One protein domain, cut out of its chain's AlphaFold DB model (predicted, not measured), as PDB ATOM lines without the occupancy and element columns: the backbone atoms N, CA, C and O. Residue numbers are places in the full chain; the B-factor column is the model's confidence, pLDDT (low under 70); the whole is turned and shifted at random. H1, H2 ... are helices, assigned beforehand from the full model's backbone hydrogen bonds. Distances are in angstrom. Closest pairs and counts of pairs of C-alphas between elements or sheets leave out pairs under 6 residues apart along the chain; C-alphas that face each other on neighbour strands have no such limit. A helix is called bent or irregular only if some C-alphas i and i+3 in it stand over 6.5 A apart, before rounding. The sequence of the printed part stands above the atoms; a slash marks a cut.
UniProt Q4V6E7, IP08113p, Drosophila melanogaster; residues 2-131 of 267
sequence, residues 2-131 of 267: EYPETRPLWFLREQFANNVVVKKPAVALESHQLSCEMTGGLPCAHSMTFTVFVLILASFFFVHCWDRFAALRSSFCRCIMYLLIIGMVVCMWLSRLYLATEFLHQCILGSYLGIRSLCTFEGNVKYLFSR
ATOM      1  N   GLU A   2     278.453 229.763 285.468       60.31
ATOM      2  CA  GLU A   2     279.745 229.592 286.129       60.31
ATOM      3  C   GLU A   2     279.988 230.802 287.035       60.31
ATOM      4  O   GLU A   2     280.004 231.941 286.568       60.31
ATOM      5  N   TYR A   3     280.090 230.572 288.345       73.06
ATOM      6  CA  TYR A   3     280.375 231.644 289.293       73.06
ATOM      7  C   TYR A   3     281.879 231.962 289.258       73.06
ATOM      8  O   TYR A   3     282.684 231.040 289.396       73.06
ATOM      9  N   PRO A   4     282.296 233.240 289.154       72.19
ATOM     10  CA  PRO A   4     283.719 233.618 289.143       72.19
ATOM     11  C   PRO A   4     284.438 233.289 290.465       72.19
ATOM     12  O   PRO A   4     285.662 233.229 290.542       72.19
ATOM     13  N   GLU A   5     283.657 233.065 291.518       79.88
ATOM     14  CA  GLU A   5     284.078 232.666 292.858       79.88
ATOM     15  C   GLU A   5     284.122 231.137 293.057       79.88
ATOM     16  O   GLU A   5     284.309 230.674 294.185       79.88
ATOM     17  N   THR A   6     283.963 230.342 291.990       82.69
ATOM     18  CA  THR A   6     284.027 228.876 292.065       82.69
ATOM     19  C   THR A   6     285.431 228.367 292.401       82.69
ATOM     20  O   THR A   6     286.448 228.995 292.083       82.69
ATOM     21  N   ARG A   7     285.482 227.196 293.039       88.31
ATOM     22  CA  ARG A   7     286.721 226.511 293.416       88.31
ATOM     23  C   ARG A   7     287.079 225.438 292.385       88.31
ATOM     24  O   ARG A   7     286.162 224.810 291.849       88.31
ATOM     25  N   PRO A   8     288.374 225.142 292.162       88.69
ATOM     26  CA  PRO A   8     288.793 224.126 291.197       88.69
ATOM     27  C   PRO A   8     288.144 222.759 291.445       88.69
ATOM     28  O   PRO A   8     287.658 222.128 290.510       88.69
ATOM     29  N   LEU A   9     288.077 222.319 292.706       87.12
ATOM     30  CA  LEU A   9     287.486 221.029 293.066       87.12
ATOM     31  C   LEU A   9     285.972 220.967 292.801       87.12
ATOM     32  O   LEU A   9     285.495 219.952 292.298       87.12
ATOM     33  N   TRP A  10     285.224 222.038 293.085       88.12
ATOM     34  CA  TRP A  10     283.788 222.111 292.772       88.12
ATOM     35  C   TRP A  10     283.558 222.126 291.267       88.12
ATOM     36  O   TRP A  10     282.767 221.338 290.758       88.12
ATOM     37  N   PHE A  11     284.317 222.958 290.549       87.25
ATOM     38  CA  PHE A  11     284.257 223.048 289.098       87.25
ATOM     39  C   PHE A  11     284.499 221.685 288.440       87.25
ATOM     40  O   PHE A  11     283.660 221.215 287.678       87.25
ATOM     41  N   LEU A  12     285.597 221.004 288.780       86.25
ATOM     42  CA  LEU A  12     285.923 219.699 288.202       86.25
ATOM     43  C   LEU A  12     284.837 218.658 288.493       86.25
ATOM     44  O   LEU A  12     284.432 217.925 287.593       86.25
ATOM     45  N   ARG A  13     284.331 218.603 289.730       86.00
ATOM     46  CA  ARG A  13     283.284 217.646 290.110       86.00
ATOM     47  C   ARG A  13     281.959 217.913 289.395       86.00
ATOM     48  O   ARG A  13     281.334 216.964 288.930       86.00
ATOM     49  N   GLU A  14     281.585 219.177 289.213       86.81
ATOM     50  CA  GLU A  14     280.410 219.569 288.427       86.81
ATOM     51  C   GLU A  14     280.549 219.145 286.957       86.81
ATOM     52  O   GLU A  14     279.626 218.571 286.380       86.81
ATOM     53  N   GLN A  15     281.729 219.341 286.360       83.94
ATOM     54  CA  GLN A  15     282.012 218.917 284.985       83.94
ATOM     55  C   GLN A  15     281.969 217.386 284.819       83.94
ATOM     56  O   GLN A  15     281.450 216.887 283.817       83.94
ATOM     57  N   PHE A  16     282.470 216.627 285.804       81.00
ATOM     58  CA  PHE A  16     282.408 215.161 285.798       81.00
ATOM     59  C   PHE A  16     280.999 214.610 286.032       81.00
ATOM     60  O   PHE A  16     280.676 213.548 285.496       81.00
ATOM     61  N   ALA A  17     280.179 215.296 286.830       81.56
ATOM     62  CA  ALA A  17     278.797 214.901 287.084       81.56
ATOM     63  C   ALA A  17     277.881 215.197 285.891       81.56
ATOM     64  O   ALA A  17     277.044 214.367 285.549       81.56
ATOM     65  N   ASN A  18     278.095 216.321 285.203       81.62
ATOM     66  CA  ASN A  18     277.312 216.708 284.028       81.62
ATOM     67  C   ASN A  18     277.772 216.020 282.726       81.62
ATOM     68  O   ASN A  18     277.293 216.367 281.651       81.62
ATOM     69  N   ASN A  19     278.701 215.055 282.806       70.75
ATOM     70  CA  ASN A  19     279.290 214.328 281.670       70.75
ATOM     71  C   ASN A  19     279.867 215.230 280.560       70.75
ATOM     72  O   ASN A  19     280.030 214.790 279.425       70.75
ATOM     73  N   VAL A  20     280.212 216.481 280.883       67.88
ATOM     74  CA  VAL A  20     280.817 217.425 279.929       67.88
ATOM     75  C   VAL A  20     282.247 216.990 279.587       67.88
ATOM     76  O   VAL A  20     282.715 217.176 278.466       67.88
ATOM     77  N   VAL A  21     282.936 216.344 280.533       69.06
ATOM     78  CA  VAL A  21     284.276 215.783 280.334       69.06
ATOM     79  C   VAL A  21     284.185 214.269 280.130       69.06
ATOM     80  O   VAL A  21     283.885 213.518 281.055       69.06
ATOM     81  N   VAL A  22     284.496 213.821 278.909       59.75
ATOM     82  CA  VAL A  22     284.401 212.410 278.476       59.75
ATOM     83  C   VAL A  22     285.477 211.519 279.119       59.75
ATOM     84  O   VAL A  22     285.251 210.333 279.347       59.75
ATOM     85  N   LYS A  23     286.648 212.077 279.460       67.38
ATOM     86  CA  LYS A  23     287.732 211.353 280.145       67.38
ATOM     87  C   LYS A  23     287.772 211.704 281.628       67.38
ATOM     88  O   LYS A  23     288.338 212.724 282.015       67.38
ATOM     89  N   LYS A  24     287.214 210.828 282.463       65.62
ATOM     90  CA  LYS A  24     287.433 210.882 283.912       65.62
ATOM     91  C   LYS A  24     288.880 210.457 284.210       65.62
ATOM     92  O   LYS A  24     289.346 209.483 283.613       65.62
ATOM     93  N   PRO A  25     289.616 211.177 285.073       69.31
ATOM     94  CA  PRO A  25     290.954 210.760 285.471       69.31
ATOM     95  C   PRO A  25     290.884 209.393 286.160       69.31
ATOM     96  O   PRO A  25     289.935 209.107 286.887       69.31
ATOM     97  N   ALA A  26     291.894 208.551 285.931       63.34
ATOM     98  CA  ALA A  26     291.966 207.212 286.524       63.34
ATOM     99  C   ALA A  26     292.096 207.245 288.060       63.34
ATOM    100  O   ALA A  26     291.777 206.267 288.728       63.34
ATOM    101  N   VAL A  27     292.544 208.376 288.612       64.69
ATOM    102  CA  VAL A  27     292.657 208.623 290.051       64.69
ATOM    103  C   VAL A  27     291.632 209.684 290.441       64.69
ATOM    104  O   VAL A  27     291.610 210.776 289.867       64.69
ATOM    105  N   ALA A  28     290.773 209.362 291.408       65.75
ATOM    106  CA  ALA A  28     289.829 210.319 291.967       65.75
ATOM    107  C   ALA A  28     290.583 211.403 292.753       65.75
ATOM    108  O   ALA A  28     291.481 211.100 293.536       65.75
ATOM    109  N   LEU A  29     290.204 212.668 292.559       70.25
ATOM    110  CA  LEU A  29     290.714 213.781 293.360       70.25
ATOM    111  C   LEU A  29     290.251 213.618 294.811       70.25
ATOM    112  O   LEU A  29     289.066 213.811 295.116       70.25
ATOM    113  N   GLU A  30     291.191 213.270 295.686       73.50
ATOM    114  CA  GLU A  30     290.943 213.123 297.114       73.50
ATOM    115  C   GLU A  30     290.561 214.478 297.724       73.50
ATOM    116  O   GLU A  30     291.220 215.498 297.522       73.50
ATOM    117  N   SER A  31     289.446 214.501 298.447       75.19
ATOM    118  CA  SER A  31     289.012 215.667 299.215       75.19
ATOM    119  C   SER A  31     289.393 215.477 300.673       75.19
ATOM    120  O   SER A  31     288.876 214.575 301.329       75.19
ATOM    121  N   HIS A  32     290.239 216.365 301.183       79.12
ATOM    122  CA  HIS A  32     290.610 216.403 302.593       79.12
ATOM    123  C   HIS A  32     289.709 217.364 303.376       79.12
ATOM    124  O   HIS A  32     289.021 218.209 302.802       79.12
ATOM    125  N   GLN A  33     289.766 217.304 304.709       81.94
ATOM    126  CA  GLN A  33     289.033 218.226 305.586       81.94
ATOM    127  C   GLN A  33     289.342 219.706 305.282       81.94
ATOM    128  O   GLN A  33     288.459 220.554 305.380       81.94
ATOM    129  N   LEU A  34     290.578 220.015 304.872       80.88
ATOM    130  CA  LEU A  34     291.009 221.366 304.485       80.88
ATOM    131  C   LEU A  34     290.412 221.840 303.150       80.88
ATOM    132  O   LEU A  34     290.420 223.037 302.877       80.88
ATOM    133  N   SER A  35     289.894 220.923 302.330       81.81
ATOM    134  CA  SER A  35     289.249 221.240 301.054       81.81
ATOM    135  C   SER A  35     287.754 221.547 301.203       81.81
ATOM    136  O   SER A  35     287.149 222.097 300.283       81.81
ATOM    137  N   CYS A  36     287.153 221.216 302.352       82.69
ATOM    138  CA  CYS A  36     285.740 221.449 302.646       82.69
ATOM    139  C   CYS A  36     285.513 222.802 303.335       82.69
ATOM    140  O   CYS A  36     285.267 222.882 304.540       82.69
ATOM    141  N   GLU A  37     285.578 223.878 302.560       84.00
ATOM    142  CA  GLU A  37     285.257 225.235 303.012       84.00
ATOM    143  C   GLU A  37     283.881 225.676 302.477       84.00
ATOM    144  O   GLU A  37     283.453 225.225 301.422       84.00
ATOM    145  N   MET A  38     283.171 226.559 303.190       84.75
ATOM    146  CA  MET A  38     281.806 226.996 302.820       84.75
ATOM    147  C   MET A  38     281.741 228.354 302.108       84.75
ATOM    148  O   MET A  38     280.655 228.843 301.785       84.75
ATOM    149  N   THR A  39     282.887 228.990 301.882       84.50
ATOM    150  CA  THR A  39     282.996 230.301 301.229       84.50
ATOM    151  C   THR A  39     283.436 230.156 299.777       84.50
ATOM    152  O   THR A  39     284.109 229.184 299.425       84.50
ATOM    153  N   GLY A  40     283.102 231.138 298.939       82.69
ATOM    154  CA  GLY A  40     283.695 231.262 297.605       82.69
ATOM    155  C   GLY A  40     285.219 231.438 297.659       82.69
ATOM    156  O   GLY A  40     285.773 231.761 298.714       82.69
ATOM    157  N   GLY A  41     285.880 231.208 296.524       79.81
ATOM    158  CA  GLY A  41     287.340 231.297 296.384       79.81
ATOM    159  C   GLY A  41     287.880 232.685 296.010       79.81
ATOM    160  O   GLY A  41     289.085 232.936 296.041       79.81
ATOM    161  N   LEU A  42     287.010 233.637 295.653       82.94
ATOM    162  CA  LEU A  42     287.433 234.959 295.178       82.94
ATOM    163  C   LEU A  42     287.106 236.078 296.187       82.94
ATOM    164  O   LEU A  42     285.930 236.302 296.469       82.94
ATOM    165  N   PRO A  43     288.101 236.861 296.652       84.50
ATOM    166  CA  PRO A  43     289.544 236.598 296.612       84.50
ATOM    167  C   PRO A  43     289.955 235.510 297.617       84.50
ATOM    168  O   PRO A  43     289.272 235.280 298.614       84.50
ATOM    169  N   CYS A  44     291.128 234.902 297.416       89.94
ATOM    170  CA  CYS A  44     291.647 233.910 298.355       89.94
ATOM    171  C   CYS A  44     292.016 234.581 299.692       89.94
ATOM    172  O   CYS A  44     293.080 235.196 299.836       89.94
ATOM    173  N   ALA A  45     291.136 234.441 300.687       89.19
ATOM    174  CA  ALA A  45     291.294 235.045 302.011       89.19
ATOM    175  C   ALA A  45     292.561 234.556 302.732       89.19
ATOM    176  O   ALA A  45     293.217 235.326 303.435       89.19
ATOM    177  N   HIS A  46     292.945 233.293 302.520       91.44
ATOM    178  CA  HIS A  46     294.173 232.731 303.073       91.44
ATOM    179  C   HIS A  46     295.417 233.408 302.500       91.44
ATOM    180  O   HIS A  46     296.293 233.814 303.259       91.44
ATOM    181  N   SER A  47     295.465 233.586 301.177       94.50
ATOM    182  CA  SER A  47     296.550 234.298 300.501       94.50
ATOM    183  C   SER A  47     296.642 235.749 300.980       94.50
ATOM    184  O   SER A  47     297.713 236.202 301.387       94.50
ATOM    185  N   MET A  48     295.508 236.455 301.024       95.12
ATOM    186  CA  MET A  48     295.428 237.841 301.493       95.12
ATOM    187  C   MET A  48     295.943 237.985 302.929       95.12
ATOM    188  O   MET A  48     296.862 238.765 303.186       95.12
ATOM    189  N   THR A  49     295.385 237.206 303.857       93.25
ATOM    190  CA  THR A  49     295.700 237.298 305.291       93.25
ATOM    191  C   THR A  49     297.142 236.889 305.568       93.25
ATOM    192  O   THR A  49     297.839 237.577 306.311       93.25
ATOM    193  N   PHE A  50     297.618 235.810 304.942       95.50
ATOM    194  CA  PHE A  50     298.994 235.345 305.110       95.50
ATOM    195  C   PHE A  50     300.007 236.351 304.553       95.50
ATOM    196  O   PHE A  50     301.012 236.622 305.202       95.50
ATOM    197  N   THR A  51     299.718 236.967 303.402       95.62
ATOM    198  CA  THR A  51     300.575 238.018 302.828       95.62
ATOM    199  C   THR A  51     300.699 239.201 303.787       95.62
ATOM    200  O   THR A  51     301.808 239.621 304.102       95.62
ATOM    201  N   VAL A  52     299.576 239.706 304.315       95.44
ATOM    202  CA  VAL A  52     299.583 240.807 305.295       95.44
ATOM    203  C   VAL A  52     300.335 240.408 306.567       95.44
ATOM    204  O   VAL A  52     301.157 241.177 307.058       95.44
ATOM    205  N   PHE A  53     300.103 239.198 307.077       94.88
ATOM    206  CA  PHE A  53     300.781 238.682 308.264       94.88
ATOM    207  C   PHE A  53     302.303 238.623 308.087       94.88
ATOM    208  O   PHE A  53     303.035 239.147 308.927       94.88
ATOM    209  N   VAL A  54     302.784 238.037 306.986       94.94
ATOM    210  CA  VAL A  54     304.219 237.946 306.686       94.94
ATOM    211  C   VAL A  54     304.833 239.335 306.533       94.94
ATOM    212  O   VAL A  54     305.932 239.553 307.033       94.94
ATOM    213  N   LEU A  55     304.138 240.287 305.902       93.19
ATOM    214  CA  LEU A  55     304.628 241.662 305.759       93.19
ATOM    215  C   LEU A  55     304.732 242.384 307.106       93.19
ATOM    216  O   LEU A  55     305.758 242.998 307.377       93.19
ATOM    217  N   ILE A  56     303.724 242.271 307.977       92.44
ATOM    218  CA  ILE A  56     303.769 242.858 309.327       92.44
ATOM    219  C   ILE A  56     304.911 242.238 310.142       92.44
ATOM    220  O   ILE A  56     305.680 242.958 310.782       92.44
ATOM    221  N   LEU A  57     305.045 240.910 310.098       91.44
ATOM    222  CA  LEU A  57     306.103 240.190 310.801       91.44
ATOM    223  C   LEU A  57     307.486 240.590 310.275       91.44
ATOM    224  O   LEU A  57     308.388 240.870 311.062       91.44
ATOM    225  N   ALA A  58     307.643 240.673 308.954       89.00
ATOM    226  CA  ALA A  58     308.866 241.133 308.318       89.00
ATOM    227  C   ALA A  58     309.207 242.563 308.743       89.00
ATOM    228  O   ALA A  58     310.331 242.794 309.175       89.00
ATOM    229  N   SER A  59     308.255 243.500 308.702       85.88
ATOM    230  CA  SER A  59     308.454 244.881 309.162       85.88
ATOM    231  C   SER A  59     308.887 244.943 310.628       85.88
ATOM    232  O   SER A  59     309.803 245.690 310.966       85.88
ATOM    233  N   PHE A  60     308.297 244.117 311.497       85.00
ATOM    234  CA  PHE A  60     308.706 244.008 312.898       85.00
ATOM    235  C   PHE A  60     310.154 243.512 313.043       85.00
ATOM    236  O   PHE A  60     310.945 244.114 313.771       85.00
ATOM    237  N   PHE A  61     310.532 242.451 312.321       83.44
ATOM    238  CA  PHE A  61     311.911 241.952 312.310       83.44
ATOM    239  C   PHE A  61     312.891 242.970 311.728       83.44
ATOM    240  O   PHE A  61     313.983 243.132 312.273       83.44
ATOM    241  N   PHE A  62     312.504 243.679 310.665       79.50
ATOM    242  CA  PHE A  62     313.303 244.759 310.105       79.50
ATOM    243  C   PHE A  62     313.531 245.838 311.157       79.50
ATOM    244  O   PHE A  62     314.674 246.134 311.440       79.50
ATOM    245  N   VAL A  63     312.512 246.366 311.828       76.56
ATOM    246  CA  VAL A  63     312.736 247.424 312.829       76.56
ATOM    247  C   VAL A  63     313.589 246.937 314.013       76.56
ATOM    248  O   VAL A  63     314.518 247.624 314.426       76.56
ATOM    249  N   HIS A  64     313.333 245.743 314.555       73.56
ATOM    250  CA  HIS A  64     313.992 245.303 315.793       73.56
ATOM    251  C   HIS A  64     315.364 244.645 315.615       73.56
ATOM    252  O   HIS A  64     316.241 244.829 316.463       73.56
ATOM    253  N   CYS A  65     315.561 243.849 314.565       69.50
ATOM    254  CA  CYS A  65     316.822 243.137 314.355       69.50
ATOM    255  C   CYS A  65     317.823 243.961 313.540       69.50
ATOM    256  O   CYS A  65     319.027 243.815 313.740       69.50
ATOM    257  N   TRP A  66     317.351 244.843 312.659       67.56
ATOM    258  CA  TRP A  66     318.223 245.668 311.822       67.56
ATOM    259  C   TRP A  66     318.992 246.719 312.621       67.56
ATOM    260  O   TRP A  66     320.187 246.891 312.399       67.56
ATOM    261  N   ASP A  67     318.341 247.370 313.590       64.25
ATOM    262  CA  ASP A  67     318.999 248.352 314.463       64.25
ATOM    263  C   ASP A  67     320.040 247.707 315.384       64.25
ATOM    264  O   ASP A  67     320.992 248.358 315.812       64.25
ATOM    265  N   ARG A  68     319.889 246.409 315.678       68.44
ATOM    266  CA  ARG A  68     320.752 245.695 316.621       68.44
ATOM    267  C   ARG A  68     321.945 244.995 315.955       68.44
ATOM    268  O   ARG A  68     322.951 244.777 316.622       68.44
ATOM    269  N   PHE A  69     321.863 244.649 314.667       68.44
ATOM    270  CA  PHE A  69     322.896 243.865 313.979       68.44
ATOM    271  C   PHE A  69     323.373 244.533 312.682       68.44
ATOM    272  O   PHE A  69     322.728 244.440 311.641       68.44
ATOM    273  N   ALA A  70     324.577 245.116 312.713       67.38
ATOM    274  CA  ALA A  70     325.198 245.763 311.549       67.38
ATOM    275  C   ALA A  70     325.360 244.825 310.334       67.38
ATOM    276  O   ALA A  70     325.262 245.275 309.194       67.38
ATOM    277  N   ALA A  71     325.538 243.517 310.563       64.00
ATOM    278  CA  ALA A  71     325.641 242.506 309.509       64.00
ATOM    279  C   ALA A  71     324.353 242.367 308.673       64.00
ATOM    280  O   ALA A  71     324.431 242.133 307.468       64.00
ATOM    281  N   LEU A  72     323.172 242.583 309.275       65.62
ATOM    282  CA  LEU A  72     321.895 242.552 308.552       65.62
ATOM    283  C   LEU A  72     321.750 243.727 307.578       65.62
ATOM    284  O   LEU A  72     320.947 243.634 306.654       65.62
ATOM    285  N   ARG A  73     322.553 244.794 307.724       70.00
ATOM    286  CA  ARG A  73     322.473 246.003 306.890       70.00
ATOM    287  C   ARG A  73     322.956 245.802 305.451       70.00
ATOM    288  O   ARG A  73     322.699 246.650 304.596       70.00
ATOM    289  N   SER A  74     323.642 244.693 305.173       80.06
ATOM    290  CA  SER A  74     324.160 244.373 303.843       80.06
ATOM    291  C   SER A  74     323.040 244.205 302.808       80.06
ATOM    292  O   SER A  74     322.002 243.592 303.073       80.06
ATOM    293  N   SER A  75     323.274 244.686 301.583       80.81
ATOM    294  CA  SER A  75     322.388 244.465 300.428       80.81
ATOM    295  C   SER A  75     322.110 242.979 300.176       80.81
ATOM    296  O   SER A  75     321.019 242.622 299.736       80.81
ATOM    297  N   PHE A  76     323.061 242.105 300.519       83.88
ATOM    298  CA  PHE A  76     322.900 240.656 300.421       83.88
ATOM    299  C   PHE A  76     321.836 240.124 301.391       83.88
ATOM    300  O   PHE A  76     320.923 239.407 300.984       83.88
ATOM    301  N   CYS A  77     321.881 240.547 302.658       81.00
ATOM    302  CA  CYS A  77     320.880 240.174 303.658       81.00
ATOM    303  C   CYS A  77     319.485 240.694 303.288       81.00
ATOM    304  O   CYS A  77     318.501 239.981 303.472       81.00
ATOM    305  N   ARG A  78     319.383 241.891 302.688       81.12
ATOM    306  CA  ARG A  78     318.107 242.402 302.149       81.12
ATOM    307  C   ARG A  78     317.552 241.493 301.063       81.12
ATOM    308  O   ARG A  78     316.373 241.164 301.107       81.12
ATOM    309  N   CYS A  79     318.395 241.094 300.112       87.75
ATOM    310  CA  CYS A  79     317.999 240.194 299.034       87.75
ATOM    311  C   CYS A  79     317.451 238.875 299.595       87.75
ATOM    312  O   CYS A  79     316.339 238.484 299.251       87.75
ATOM    313  N   ILE A  80     318.167 238.256 300.542       88.38
ATOM    314  CA  ILE A  80     317.718 237.025 301.210       88.38
ATOM    315  C   ILE A  80     316.357 237.222 301.882       88.38
ATOM    316  O   ILE A  80     315.459 236.413 301.679       88.38
ATOM    317  N   MET A  81     316.165 238.302 302.643       85.88
ATOM    318  CA  MET A  81     314.892 238.546 303.331       85.88
ATOM    319  C   MET A  81     313.723 238.724 302.356       85.88
ATOM    320  O   MET A  81     312.651 238.166 302.584       85.88
ATOM    321  N   TYR A  82     313.917 239.447 301.247       89.31
ATOM    322  CA  TYR A  82     312.885 239.567 300.213       89.31
ATOM    323  C   TYR A  82     312.571 238.223 299.556       89.31
ATOM    324  O   TYR A  82     311.397 237.898 299.376       89.31
ATOM    325  N   LEU A  83     313.593 237.417 299.256       93.00
ATOM    326  CA  LEU A  83     313.402 236.068 298.723       93.00
ATOM    327  C   LEU A  83     312.654 235.163 299.707       93.00
ATOM    328  O   LEU A  83     311.785 234.410 299.279       93.00
ATOM    329  N   LEU A  84     312.922 235.266 301.011       92.44
ATOM    330  CA  LEU A  84     312.193 234.518 302.038       92.44
ATOM    331  C   LEU A  84     310.720 234.935 302.116       92.44
ATOM    332  O   LEU A  84     309.849 234.072 302.183       92.44
ATOM    333  N   ILE A  85     310.425 236.238 302.071       92.62
ATOM    334  CA  ILE A  85     309.044 236.748 302.072       92.62
ATOM    335  C   ILE A  85     308.287 236.239 300.843       92.62
ATOM    336  O   ILE A  85     307.202 235.672 300.979       92.62
ATOM    337  N   ILE A  86     308.871 236.402 299.651       94.12
ATOM    338  CA  ILE A  86     308.276 235.935 298.393       94.12
ATOM    339  C   ILE A  86     308.101 234.415 298.431       94.12
ATOM    340  O   ILE A  86     307.020 233.920 298.123       94.12
ATOM    341  N   GLY A  87     309.124 233.681 298.871       96.00
ATOM    342  CA  GLY A  87     309.097 232.229 299.007       96.00
ATOM    343  C   GLY A  87     307.967 231.749 299.914       96.00
ATOM    344  O   GLY A  87     307.190 230.891 299.507       96.00
ATOM    345  N   MET A  88     307.795 232.351 301.097       95.38
ATOM    346  CA  MET A  88     306.699 232.006 302.012       95.38
ATOM    347  C   MET A  88     305.321 232.247 301.385       95.38
ATOM    348  O   MET A  88     304.442 231.389 301.490       95.38
ATOM    349  N   VAL A  89     305.118 233.387 300.713       95.56
ATOM    350  CA  VAL A  89     303.841 233.704 300.046       95.56
ATOM    351  C   VAL A  89     303.561 232.723 298.903       95.56
ATOM    352  O   VAL A  89     302.449 232.208 298.795       95.56
ATOM    353  N   VAL A  90     304.571 232.386 298.097       95.81
ATOM    354  CA  VAL A  90     304.444 231.392 297.020       95.81
ATOM    355  C   VAL A  90     304.156 229.999 297.580       95.81
ATOM    356  O   VAL A  90     303.277 229.316 297.062       95.81
ATOM    357  N   CYS A  91     304.810 229.578 298.666       95.75
ATOM    358  CA  CYS A  91     304.497 228.316 299.344       95.75
ATOM    359  C   CYS A  91     303.036 228.274 299.818       95.75
ATOM    360  O   CYS A  91     302.363 227.255 299.655       95.75
ATOM    361  N   MET A  92     302.516 229.388 300.341       95.00
ATOM    362  CA  MET A  92     301.104 229.498 300.708       95.00
ATOM    363  C   MET A  92     300.188 229.329 299.487       95.00
ATOM    364  O   MET A  92     299.190 228.612 299.576       95.00
ATOM    365  N   TRP A  93     300.528 229.910 298.332       95.00
ATOM    366  CA  TRP A  93     299.773 229.687 297.093       95.00
ATOM    367  C   TRP A  93     299.824 228.220 296.666       95.00
ATOM    368  O   TRP A  93     298.777 227.611 296.450       95.00
ATOM    369  N   LEU A  94     301.023 227.633 296.609       94.31
ATOM    370  CA  LEU A  94     301.226 226.237 296.219       94.31
ATOM    371  C   LEU A  94     300.440 225.276 297.111       94.31
ATOM    372  O   LEU A  94     299.859 224.329 296.592       94.31
ATOM    373  N   SER A  95     300.329 225.547 298.416       93.69
ATOM    374  CA  SER A  95     299.512 224.726 299.320       93.69
ATOM    375  C   SER A  95     298.031 224.672 298.907       93.69
ATOM    376  O   SER A  95     297.399 223.622 298.997       93.69
ATOM    377  N   ARG A  96     297.477 225.782 298.398       91.56
ATOM    378  CA  ARG A  96     296.070 225.881 297.970       91.56
ATOM    379  C   ARG A  96     295.835 225.299 296.587       91.56
ATOM    380  O   ARG A  96     294.793 224.688 296.358       91.56
ATOM    381  N   LEU A  97     296.812 225.456 295.697       91.44
ATOM    382  CA  LEU A  97     296.803 224.818 294.383       91.44
ATOM    383  C   LEU A  97     296.908 223.294 294.518       91.44
ATOM    384  O   LEU A  97     296.156 222.580 293.864       91.44
ATOM    385  N   TYR A  98     297.786 222.806 295.400       89.88
ATOM    386  CA  TYR A  98     297.975 221.378 295.670       89.88
ATOM    387  C   TYR A  98     296.689 220.712 296.173       89.88
ATOM    388  O   TYR A  98     296.330 219.636 295.708       89.88
ATOM    389  N   LEU A  99     295.949 221.385 297.060       87.94
ATOM    390  CA  LEU A  99     294.659 220.905 297.570       87.94
ATOM    391  C   LEU A  99     293.469 221.191 296.631       87.94
ATOM    392  O   LEU A  99     292.326 220.915 297.000       87.94
ATOM    393  N   ALA A 100     293.716 221.777 295.453       88.00
ATOM    394  CA  ALA A 100     292.705 222.197 294.478       88.00
ATOM    395  C   ALA A 100     291.582 223.076 295.075       88.00
ATOM    396  O   ALA A 100     290.438 223.052 294.611       88.00
ATOM    397  N   THR A 101     291.898 223.862 296.110       87.31
ATOM    398  CA  THR A 101     290.906 224.685 296.822       87.31
ATOM    399  C   THR A 101     290.715 226.059 296.206       87.31
ATOM    400  O   THR A 101     289.659 226.644 296.402       87.31
ATOM    401  N   GLU A 102     291.730 226.571 295.505       90.75
ATOM    402  CA  GLU A 102     291.772 227.922 294.935       90.75
ATOM    403  C   GLU A 102     292.558 227.911 293.621       90.75
ATOM    404  O   GLU A 102     293.540 227.175 293.477       90.75
ATOM    405  N   PHE A 103     292.171 228.755 292.669       91.81
ATOM    406  CA  PHE A 103     292.952 228.985 291.458       91.81
ATOM    407  C   PHE A 103     294.133 229.934 291.710       91.81
ATOM    408  O   PHE A 103     294.101 230.800 292.586       91.81
ATOM    409  N   LEU A 104     295.165 229.850 290.863       93.38
ATOM    410  CA  LEU A 104     296.334 230.733 290.955       93.38
ATOM    411  C   LEU A 104     295.960 232.220 290.877       93.38
ATOM    412  O   LEU A 104     296.465 233.022 291.659       93.38
ATOM    413  N   HIS A 105     295.043 232.588 289.979       91.88
ATOM    414  CA  HIS A 105     294.603 233.976 289.843       91.88
ATOM    415  C   HIS A 105     293.887 234.481 291.110       91.88
ATOM    416  O   HIS A 105     294.110 235.619 291.511       91.88
ATOM    417  N   GLN A 106     293.106 233.635 291.797       93.62
ATOM    418  CA  GLN A 106     292.461 233.966 293.078       93.62
ATOM    419  C   GLN A 106     293.501 234.213 294.182       93.62
ATOM    420  O   GLN A 106     293.365 235.158 294.964       93.62
ATOM    421  N   CYS A 107     294.572 233.411 294.217       94.94
ATOM    422  CA  CYS A 107     295.697 233.591 295.139       94.94
ATOM    423  C   CYS A 107     296.465 234.896 294.881       94.94
ATOM    424  O   CYS A 107     296.705 235.647 295.830       94.94
ATOM    425  N   ILE A 108     296.798 235.188 293.619       94.94
ATOM    426  CA  ILE A 108     297.498 236.419 293.216       94.94
ATOM    427  C   ILE A 108     296.653 237.651 293.557       94.94
ATOM    428  O   ILE A 108     297.155 238.588 294.181       94.94
ATOM    429  N   LEU A 109     295.362 237.636 293.206       94.81
ATOM    430  CA  LEU A 109     294.432 238.719 293.538       94.81
ATOM    431  C   LEU A 109     294.321 238.914 295.055       94.81
ATOM    432  O   LEU A 109     294.350 240.050 295.522       94.81
ATOM    433  N   GLY A 110     294.268 237.828 295.833       94.44
ATOM    434  CA  GLY A 110     294.271 237.885 297.296       94.44
ATOM    435  C   GLY A 110     295.509 238.583 297.864       94.44
ATOM    436  O   GLY A 110     295.378 239.515 298.657       94.44
ATOM    437  N   SER A 111     296.712 238.203 297.422       95.94
ATOM    438  CA  SER A 111     297.954 238.864 297.849       95.94
ATOM    439  C   SER A 111     298.003 240.331 297.430       95.94
ATOM    440  O   SER A 111     298.376 241.181 298.238       95.94
ATOM    441  N   TYR A 112     297.586 240.650 296.201       96.06
ATOM    442  CA  TYR A 112     297.530 242.029 295.716       96.06
ATOM    443  C   TYR A 112     296.608 242.900 296.579       96.06
ATOM    444  O   TYR A 112     297.011 243.978 297.021       96.06
ATOM    445  N   LEU A 113     295.397 242.417 296.880       96.19
ATOM    446  CA  LEU A 113     294.456 243.113 297.758       96.19
ATOM    447  C   LEU A 113     295.003 243.252 299.181       96.19
ATOM    448  O   LEU A 113     294.816 244.301 299.795       96.19
ATOM    449  N   GLY A 114     295.716 242.246 299.688       95.12
ATOM    450  CA  GLY A 114     296.390 242.304 300.987       95.12
ATOM    451  C   GLY A 114     297.442 243.412 301.048       95.12
ATOM    452  O   GLY A 114     297.395 244.256 301.941       95.12
ATOM    453  N   ILE A 115     298.335 243.469 300.054       95.44
ATOM    454  CA  ILE A 115     299.371 244.508 299.943       95.44
ATOM    455  C   ILE A 115     298.729 245.893 299.846       95.44
ATOM    456  O   ILE A 115     299.088 246.795 300.600       95.44
ATOM    457  N   ARG A 116     297.740 246.069 298.959       96.31
ATOM    458  CA  ARG A 116     297.028 247.347 298.811       96.31
ATOM    459  C   ARG A 116     296.353 247.777 300.107       96.31
ATOM    460  O   ARG A 116     296.499 248.931 300.495       96.31
ATOM    461  N   SER A 117     295.675 246.856 300.786       93.12
ATOM    462  CA  SER A 117     295.010 247.131 302.063       93.12
ATOM    463  C   SER A 117     296.007 247.593 303.122       93.12
ATOM    464  O   SER A 117     295.741 248.574 303.812       93.12
ATOM    465  N   LEU A 118     297.172 246.941 303.212       94.06
ATOM    466  CA  LEU A 118     298.231 247.324 304.143       94.06
ATOM    467  C   LEU A 118     298.803 248.710 303.813       94.06
ATOM    468  O   LEU A 118     298.841 249.568 304.690       94.06
ATOM    469  N   CYS A 119     299.156 248.977 302.552       93.12
ATOM    470  CA  CYS A 119     299.669 250.286 302.136       93.12
ATOM    471  C   CYS A 119     298.652 251.414 302.381       93.12
ATOM    472  O   CYS A 119     299.008 252.491 302.862       93.12
ATOM    473  N   THR A 120     297.373 251.182 302.070       94.25
ATOM    474  CA  THR A 120     296.303 252.152 302.339       94.25
ATOM    475  C   THR A 120     296.119 252.368 303.838       94.25
ATOM    476  O   THR A 120     295.919 253.508 304.262       94.25
ATOM    477  N   PHE A 121     296.206 251.310 304.646       91.81
ATOM    478  CA  PHE A 121     296.123 251.410 306.098       91.81
ATOM    479  C   PHE A 121     297.281 252.231 306.678       91.81
ATOM    480  O   PHE A 121     297.029 253.167 307.434       91.81
ATOM    481  N   GLU A 122     298.524 251.953 306.280       91.00
ATOM    482  CA  GLU A 122     299.711 252.693 306.732       91.00
ATOM    483  C   GLU A 122     299.633 254.181 306.369       91.00
ATOM    484  O   GLU A 122     299.843 255.039 307.229       91.00
ATOM    485  N   GLY A 123     299.242 254.502 305.131       91.50
ATOM    486  CA  GLY A 123     299.087 255.889 304.685       91.50
ATOM    487  C   GLY A 123     297.999 256.667 305.436       91.50
ATOM    488  O   GLY A 123     298.102 257.882 305.592       91.50
ATOM    489  N   ASN A 124     296.974 255.977 305.953       92.19
ATOM    490  CA  ASN A 124     295.817 256.594 306.608       92.19
ATOM    491  C   ASN A 124     295.746 256.332 308.122       92.19
ATOM    492  O   ASN A 124     294.756 256.698 308.758       92.19
ATOM    493  N   VAL A 125     296.778 255.740 308.731       90.12
ATOM    494  CA  VAL A 125     296.732 255.269 310.126       90.12
ATOM    495  C   VAL A 125     296.380 256.385 311.114       90.12
ATOM    496  O   VAL A 125     295.498 256.218 311.954       90.12
ATOM    497  N   LYS A 126     296.984 257.573 310.962       88.56
ATOM    498  CA  LYS A 126     296.726 258.743 311.825       88.56
ATOM    499  C   LYS A 126     295.270 259.203 311.744       88.56
ATOM    500  O   LYS A 126     294.676 259.560 312.760       88.56
ATOM    501  N   TYR A 127     294.697 259.179 310.543       88.62
ATOM    502  CA  TYR A 127     293.303 259.542 310.304       88.62
ATOM    503  C   TYR A 127     292.340 258.493 310.876       88.62
ATOM    504  O   TYR A 127     291.385 258.830 311.574       88.62
ATOM    505  N   LEU A 128     292.610 257.207 310.640       87.19
ATOM    506  CA  LEU A 128     291.780 256.116 311.157       87.19
ATOM    507  C   LEU A 128     291.772 256.091 312.692       87.19
ATOM    508  O   LEU A 128     290.724 255.865 313.297       87.19
ATOM    509  N   PHE A 129     292.910 256.383 313.323       87.38
ATOM    510  CA  PHE A 129     293.055 256.361 314.780       87.38
ATOM    511  C   PHE A 129     292.458 257.597 315.462       87.38
ATOM    512  O   PHE A 129     292.039 257.504 316.620       87.38
ATOM    513  N   SER A 130     292.397 258.740 314.767       88.81
ATOM    514  CA  SER A 130     291.807 259.985 315.281       88.81
ATOM    515  C   SER A 130     290.281 260.025 315.202       88.81
ATOM    516  O   SER A 130     289.646 260.862 315.850       88.81
ATOM    517  N   ARG A 131     289.674 259.098 314.452       89.38
ATOM    518  CA  ARG A 131     288.234 259.066 314.207       89.38
ATOM    519  C   ARG A 131     287.451 258.920 315.523       89.38
ATOM    520  O   ARG A 131     287.734 258.017 316.312       89.38
TER     521      ARG A 131
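AT A GLANCE: This is residues 2 to 131 of the 267 residues of the protein "IP08113p" of Drosophila melanogaster (UniProt Q4V6E7). The longest helix, H5, crosses H2 steeply beside residues 45 to 52 of H2, and its last part, residues 120 to 130, sticks out as an arm; H2 and H4 run side by side in opposite ways as a long pair, with the short H3 in the turn between them at the far end. At the other end of the long axis lies H1, which touches no other helix, and the long unnamed stretch of residues 18 to 44 joins it to H2. The printed part has 130 residues with five named helices, in the order H1, H2, H3, H4, H5, and no named strand; its class is all helix. The whole is loose, with a radius of gyration of the C-alphas of 19.6 A, and spans 62 by 40 by 22 A, an outline only just flat.

IN THESE COORDINATES: Begin at C-alpha 104, at (296.334, 230.733, 290.955), where H5 starts; it takes in residues 104 to 130 and ends at C-alpha 130, at (291.807, 259.985, 315.281), 38.3 A away. On the way H5 has a kink of 66 degrees near residue 124, and it is irregular, with C-alphas 123 and 126 standing 8.0 A apart. Go next to C-alpha 45, at (291.294, 235.045, 302.011): from there H2 runs through residues 45 to 66, 30.6 A from first to last C-alpha. H3 follows at residues 70 to 73, and H4 at residues 75 to 98, which is 33.9 A long. Near the beginning of the printed part, find H1 at residues 8 to 17, 14.2 A long, from C-alpha 8 at (288.793, 224.126, 291.197).

HOW THE PARTS SIT: Start from H2, the hub, which touches H3, H4 and H5. H5 touches H2 with residues 107 to 118 alone, and H2 takes part with residues 45 to 52 alone; look for the closest C-alphas at Met 48 and Gly 110, 4.4 A apart. These two helices run the same way at a steep tilt of 56 degrees. H4 touches H2 with residues 85 to 93 alone, closest at the C-alphas of Thr 51 and Val 89, 6.1 A apart. Here you find a shallow tilt of 19 degrees, and the two run opposite ways. H4 and H5 only just touch, with 3 pairs of C-alphas within 8 A; the closest are those of Trp 93 and Cys 107, 6.0 A apart, and the helices run opposite ways at a steep tilt of 57 degrees. With one shallow pair among these three, the helix packing is mostly crossed, but only just. H2 and H3 touch only at the corner, and only just, with 3 pairs within 8 A; the closest C-alphas are those of Trp 66 and Leu 72, 5.8 A apart. H3 is close to H4 but not clearly touching it, with the C-alphas of Leu 72 and Arg 78 7.4 A apart. H1 is apart from H2, H3, H4 and H5. Along the backbones of H1 and H2 every O i to N i+4 pair is within hydrogen-bond range; in H4 it is 19 of 20 and in H5 21 of 23, while H3 is too short for such a pair and has its 1 pair of O i and N i+3 within range.

THE WHOLE: The two C-alphas farthest apart are those of Asn 19 and Ala 70, 63.2 A. Residues 66 to 71 and residues 120 to 131 stand free; the body without them spans 59 by 28 by 22 A. The link from H1 to H2, 27 residues, is long, and the other three are tight. The printed part has no cut. Mean pLDDT of the printed part is 85.0, and you find values under 70 at residue 2, residues 20 to 28 and residues 65 to 72.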